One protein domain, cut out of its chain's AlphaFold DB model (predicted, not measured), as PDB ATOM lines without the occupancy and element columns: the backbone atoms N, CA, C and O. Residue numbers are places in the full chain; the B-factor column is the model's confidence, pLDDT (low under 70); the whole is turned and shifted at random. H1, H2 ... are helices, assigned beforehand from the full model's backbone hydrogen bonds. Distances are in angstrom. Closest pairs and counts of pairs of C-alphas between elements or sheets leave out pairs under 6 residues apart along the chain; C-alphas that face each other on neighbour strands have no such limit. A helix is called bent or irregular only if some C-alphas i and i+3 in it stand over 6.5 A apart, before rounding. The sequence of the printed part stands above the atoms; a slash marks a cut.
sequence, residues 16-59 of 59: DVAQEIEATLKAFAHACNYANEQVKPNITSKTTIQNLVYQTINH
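Overview. This is residues 16 to 59 of the 59 residues of an uncharacterized protein of Stanieria cyanosphaera (strain ATCC 29371 / PCC 7437) (UniProt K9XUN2). One long helix, H1, makes the length of this model, and a shorter helix, H2, folds back over the last part of H1 at a steep slant, like the short arm of a hook. The first half of H1, residues 16 to 26, sticks out free, and at the opposite end residues 41 to 47 stand free where the chain turns back. The printed part has 44 residues with two named helices, H1 then H2, and no named strand; the class is all helix. The whole is loose, with a radius of gyration of the C-alphas of 12.8 A, and a rod in outline, spanning 41 by 18 by 12 A.

Arrangement. H1, residues 16 to 38, is the longest helix. H2, residues 46 to 57, touches it, with 5 pairs of C-alphas within 8 A. The closest C-alphas of the two are those of Ala 35 and Val 53, 5.8 A apart. H1 touches H2 with residues 31 to 38 alone, and H2 touches H1 with residues 52 to 57 alone. Their lines stand at a steep tilt of 48 degrees, and they run opposite ways. In H1 every O i to N i+4 pair is within hydrogen-bond range; in H2, 6 of 8 are.

Along the chain. H1 begins at C-alpha 16 at (-43.790, -150.425, 14.594) and ends at C-alpha 38 at (-28.111, -175.525, -0.057), 33.0 A from first to last C-alpha. H2 measures 15.1 A from first to last C-alpha and ends at C-alpha 57 at (-27.206, -167.177, 7.996). H2 is irregular, but only just: C-alphas 52 and 55 are 7.0 A apart.

Size, cuts and confidence. The two C-alphas farthest apart are those of Asp 16 and Asn 42, at 41.7 A. The printed part has no cut and ends at His 59, the chain's last residue. The link from H1 to H2 is short, with 7 residues. The mean pLDDT of the printed part is 92.1, and residue 59 is under 70.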
ATOM      1  N   ASP A  16     -45.249-150.302  14.682       95.19
ATOM      2  CA  ASP A  16     -43.790-150.425  14.594       95.19
ATOM      3  C   ASP A  16     -43.327-151.808  15.078       95.19
ATOM      4  O   ASP A  16     -42.591-152.508  14.384       95.19
ATOM      5  N   VAL A  17     -43.880-152.277  16.200       93.69
ATOM      6  CA  VAL A  17     -43.611-153.618  16.741       93.69
ATOM      7  C   VAL A  17     -44.093-154.709  15.779       93.69
ATOM      8  O   VAL A  17     -43.413-155.714  15.577       93.69
ATOM      9  N   ALA A  18     -45.250-154.525  15.136       93.56
ATOM     10  CA  ALA A  18     -45.749-155.458  14.130       93.56
ATOM     11  C   ALA A  18     -44.800-155.564  12.923       93.56
ATOM     12  O   ALA A  18     -44.590-156.657  12.398       93.56
ATOM     13  N   GLN A  19     -44.208-154.444  12.497       95.00
ATOM     14  CA  GLN A  19     -43.240-154.421  11.400       95.00
ATOM     15  C   GLN A  19     -41.933-155.129  11.769       95.00
ATOM     16  O   GLN A  19     -41.407-155.876  10.946       95.00
ATOM     17  N   GLU A  20     -41.435-154.955  12.994       95.44
ATOM     18  CA  GLU A  20     -40.251-155.671  13.485       95.44
ATOM     19  C   GLU A  20     -40.484-157.184  13.573       95.44
ATOM     20  O   GLU A  20     -39.632-157.974  13.151       95.44
ATOM     21  N   ILE A  21     -41.659-157.599  14.060       94.31
ATOM     22  CA  ILE A  21     -42.062-159.011  14.087       94.31
ATOM     23  C   ILE A  21     -42.078-159.569  12.663       94.31
ATOM     24  O   ILE A  21     -41.462-160.599  12.399       94.31
ATOM     25  N   GLU A  22     -42.735-158.882  11.731       94.94
ATOM     26  CA  GLU A  22     -42.830-159.307  10.334       94.94
ATOM     27  C   GLU A  22     -41.448-159.415   9.670       94.94
ATOM     28  O   GLU A  22     -41.165-160.390   8.973       94.94
ATOM     29  N   ALA A  23     -40.566-158.439   9.899       95.88
ATOM     30  CA  ALA A  23     -39.197-158.459   9.390       95.88
ATOM     31  C   ALA A  23     -38.406-159.653   9.947       95.88
ATOM     32  O   ALA A  23     -37.746-160.366   9.190       95.88
ATOM     33  N   THR A  24     -38.534-159.915  11.249       95.56
ATOM     34  CA  THR A  24     -37.889-161.051  11.920       95.56
ATOM     35  C   THR A  24     -38.390-162.384  11.364       95.56
ATOM     36  O   THR A  24     -37.592-163.264  11.039       95.56
ATOM     37  N   LEU A  25     -39.707-162.535  11.201       95.38
ATOM     38  CA  LEU A  25     -40.315-163.749  10.654       95.38
ATOM     39  C   LEU A  25     -39.903-163.984   9.198       95.38
ATOM     40  O   LEU A  25     -39.614-165.121   8.822       95.38
ATOM     41  N   LYS A  26     -39.816-162.923   8.389       96.38
ATOM     42  CA  LYS A  26     -39.301-163.005   7.018       96.38
ATOM     43  C   LYS A  26     -37.842-163.432   6.990       96.38
ATOM     44  O   LYS A  26     -37.516-164.365   6.263       96.38
ATOM     45  N   ALA A  27     -36.977-162.804   7.786       94.25
ATOM     46  CA  ALA A  27     -35.564-163.172   7.864       94.25
ATOM     47  C   ALA A  27     -35.388-164.645   8.269       94.25
ATOM     48  O   ALA A  27     -34.630-165.379   7.635       94.25
ATOM     49  N   PHE A  28     -36.162-165.108   9.254       94.19
ATOM     50  CA  PHE A  28     -36.186-166.511   9.662       94.19
ATOM     51  C   PHE A  28     -36.625-167.442   8.522       94.19
ATOM     52  O   PHE A  28     -35.940-168.420   8.227       94.19
ATOM     53  N   ALA A  29     -37.730-167.125   7.840       95.38
ATOM     54  CA  ALA A  29     -38.211-167.916   6.710       95.38
ATOM     55  C   ALA A  29     -37.184-167.974   5.568       95.38
ATOM     56  O   ALA A  29     -36.949-169.043   5.004       95.38
ATOM     57  N   HIS A  30     -36.527-166.853   5.258       95.38
ATOM     58  CA  HIS A  30     -35.452-166.803   4.270       95.38
ATOM     59  C   HIS A  30     -34.267-167.688   4.663       95.38
ATOM     60  O   HIS A  30     -33.795-168.454   3.828       95.38
ATOM     61  N   ALA A  31     -33.832-167.650   5.925       93.38
ATOM     62  CA  ALA A  31     -32.761-168.513   6.419       93.38
ATOM     63  C   ALA A  31     -33.122-170.006   6.314       93.38
ATOM     64  O   ALA A  31     -32.303-170.810   5.863       93.38
ATOM     65  N   CYS A  32     -34.355-170.385   6.672       93.69
ATOM     66  CA  CYS A  32     -34.841-171.757   6.514       93.69
ATOM     67  C   CYS A  32     -34.861-172.199   5.045       93.69
ATOM     68  O   CYS A  32     -34.398-173.294   4.728       93.69
ATOM     69  N   ASN A  33     -35.375-171.351   4.151       95.50
ATOM     70  CA  ASN A  33     -35.433-171.656   2.723       95.50
ATOM     71  C   ASN A  33     -34.032-171.791   2.126       95.50
ATOM     72  O   ASN A  33     -33.755-172.781   1.457       95.50
ATOM     73  N   TYR A  34     -33.125-170.869   2.454       94.69
ATOM     74  CA  TYR A  34     -31.728-170.951   2.042       94.69
ATOM     75  C   TYR A  34     -31.082-172.264   2.493       94.69
ATOM     76  O   TYR A  34     -30.474-172.966   1.687       94.69
ATOM     77  N   ALA A  35     -31.245-172.645   3.764       92.56
ATOM     78  CA  ALA A  35     -30.683-173.895   4.259       92.56
ATOM     79  C   ALA A  35     -31.225-175.114   3.491       92.56
ATOM     80  O   ALA A  35     -30.453-176.006   3.141       92.56
ATOM     81  N   ASN A  36     -32.524-175.131   3.181       91.81
ATOM     82  CA  ASN A  36     -33.147-176.199   2.397       91.81
ATOM     83  C   ASN A  36     -32.649-176.246   0.943       91.81
ATOM     84  O   ASN A  36     -32.532-177.331   0.382       91.81
ATOM     85  N   GLU A  37     -32.350-175.098   0.335       93.62
ATOM     86  CA  GLU A  37     -31.798-175.019  -1.022       93.62
ATOM     87  C   GLU A  37     -30.340-175.491  -1.086       93.62
ATOM     88  O   GLU A  37     -29.946-176.161  -2.041       93.62
ATOM     89  N   GLN A  38     -29.531-175.167  -0.073       93.25
ATOM     90  CA  GLN A  38     -28.111-175.525  -0.057       93.25
ATOM     91  C   GLN A  38     -27.864-176.981   0.361       93.25
ATOM     92  O   GLN A  38     -26.937-177.631  -0.134       93.25
ATOM     93  N   VAL A  39     -28.664-177.518   1.284       92.88
ATOM     94  CA  VAL A  39     -28.448-178.858   1.840       92.88
ATOM     95  C   VAL A  39     -29.068-179.918   0.932       92.88
ATOM     96  O   VAL A  39     -30.283-180.032   0.798       92.88
ATOM     97  N   LYS A  40     -28.224-180.775   0.347       90.88
ATOM     98  CA  LYS A  40     -28.702-181.944  -0.406       90.88
ATOM     99  C   LYS A  40     -29.471-182.902   0.524       90.88
ATOM    100  O   LYS A  40     -28.991-183.155   1.629       90.88
ATOM    101  N   PRO A  41     -30.571-183.539   0.071       90.88
ATOM    102  CA  PRO A  41     -31.413-184.395   0.922       90.88
ATOM    103  C   PRO A  41     -30.699-185.576   1.598       90.88
ATOM    104  O   PRO A  41     -31.179-186.113   2.591       90.88
ATOM    105  N   ASN A  42     -29.559-186.009   1.057       92.69
ATOM    106  CA  ASN A  42     -28.758-187.103   1.602       92.69
ATOM    107  C   ASN A  42     -27.751-186.661   2.682       92.69
ATOM    108  O   ASN A  42     -27.106-187.513   3.292       92.69
ATOM    109  N   ILE A  43     -27.597-185.357   2.925       90.62
ATOM    110  CA  ILE A  43     -26.731-184.820   3.973       90.62
ATOM    111  C   ILE A  43     -27.553-184.705   5.259       90.62
ATOM    112  O   ILE A  43     -28.376-183.811   5.409       90.62
ATOM    113  N   THR A  44     -27.298-185.598   6.213       92.38
ATOM    114  CA  THR A  44     -27.976-185.620   7.525       92.38
ATOM    115  C   THR A  44     -27.047-185.257   8.689       92.38
ATOM    116  O   THR A  44     -27.487-185.099   9.830       92.38
ATOM    117  N   SER A  45     -25.748-185.102   8.414       94.88
ATOM    118  CA  SER A  45     -24.741-184.712   9.402       94.88
ATOM    119  C   SER A  45     -24.929-183.256   9.829       94.88
ATOM    120  O   SER A  45     -24.778-182.335   9.025       94.88
ATOM    121  N   LYS A  46     -25.186-183.045  11.125       92.25
ATOM    122  CA  LYS A  46     -25.378-181.711  11.719       92.25
ATOM    123  C   LYS A  46     -24.190-180.785  11.462       92.25
ATOM    124  O   LYS A  46     -24.385-179.660  11.025       92.25
ATOM    125  N   THR A  47     -22.969-181.265  11.692       94.06
ATOM    126  CA  THR A  47     -21.747-180.467  11.513       94.06
ATOM    127  C   THR A  47     -21.548-180.064  10.055       94.06
ATOM    128  O   THR A  47     -21.163-178.936   9.770       94.06
ATOM    129  N   THR A  48     -21.865-180.961   9.119       91.75
ATOM    130  CA  THR A  48     -21.779-180.671   7.682       91.75
ATOM    131  C   THR A  48     -22.786-179.600   7.273       91.75
ATOM    132  O   THR A  48     -22.421-178.670   6.563       91.75
ATOM    133  N   ILE A  49     -24.029-179.701   7.755       93.12
ATOM    134  CA  ILE A  49     -25.071-178.700   7.496       93.12
ATOM    135  C   ILE A  49     -24.658-177.339   8.064       93.12
ATOM    136  O   ILE A  49     -24.718-176.343   7.353       93.12
ATOM    137  N   GLN A  50     -24.180-177.294   9.311       91.31
ATOM    138  CA  GLN A  50     -23.739-176.053   9.956       91.31
ATOM    139  C   GLN A  50     -22.615-175.368   9.175       91.31
ATOM    140  O   GLN A  50     -22.722-174.182   8.880       91.31
ATOM    141  N   ASN A  51     -21.585-176.119   8.776       91.56
ATOM    142  CA  ASN A  51     -20.477-175.578   7.984       91.56
ATOM    143  C   ASN A  51     -20.930-175.012   6.632       91.56
ATOM    144  O   ASN A  51     -20.311-174.079   6.134       91.56
ATOM    145  N   LEU A  52     -21.993-175.570   6.046       91.88
ATOM    146  CA  LEU A  52     -22.508-175.150   4.747       91.88
ATOM    147  C   LEU A  52     -23.349-173.869   4.829       91.88
ATOM    148  O   LEU A  52     -23.267-173.034   3.936       91.88
ATOM    149  N   VAL A  53     -24.170-173.717   5.875       93.12
ATOM    150  CA  VAL A  53     -25.216-172.677   5.899       93.12
ATOM    151  C   VAL A  53     -24.944-171.543   6.891       93.12
ATOM    152  O   VAL A  53     -25.397-170.421   6.668       93.12
ATOM    153  N   TYR A  54     -24.179-171.772   7.968       91.44
ATOM    154  CA  TYR A  54     -24.007-170.764   9.028       91.44
ATOM    155  C   TYR A  54     -23.141-169.580   8.607       91.44
ATOM    156  O   TYR A  54     -23.363-168.481   9.099       91.44
ATOM    157  N   GLN A  55     -22.212-169.767   7.666       87.94
ATOM    158  CA  GLN A  55     -21.431-168.658   7.106       87.94
ATOM    159  C   GLN A  55     -22.295-167.635   6.356       87.94
ATOM    160  O   GLN A  55     -21.838-166.531   6.100       87.94
ATOM    161  N   THR A  56     -23.528-167.986   5.991       88.94
ATOM    162  CA  THR A  56     -24.455-167.081   5.298       88.94
ATOM    163  C   THR A  56     -25.597-166.630   6.201       88.94
ATOM    164  O   THR A  56     -26.051-165.506   6.071       88.94
ATOM    165  N   ILE A  57     -26.061-167.484   7.120       90.12
ATOM    166  CA  ILE A  57     -27.206-167.177   7.996       90.12
ATOM    167  C   ILE A  57     -26.813-166.318   9.214       90.12
ATOM    168  O   ILE A  57     -27.639-165.551   9.695       90.12
ATOM    169  N   ASN A  58     -25.586-166.446   9.737       76.69
ATOM    170  CA  ASN A  58     -25.146-165.714  10.940       76.69
ATOM    171  C   ASN A  58     -24.517-164.332  10.656       76.69
ATOM    172  O   ASN A  58     -23.963-163.734  11.580       76.69
ATOM    173  N   HIS A  59     -24.562-163.841   9.415       58.34
ATOM    174  CA  HIS A  59     -24.062-162.520   9.008       58.34
ATOM    175  C   HIS A  59     -25.212-161.619   8.565       58.34
ATOM    176  O   HIS A  59     -25.113-160.403   8.838       58.34
TER     177      HIS A  59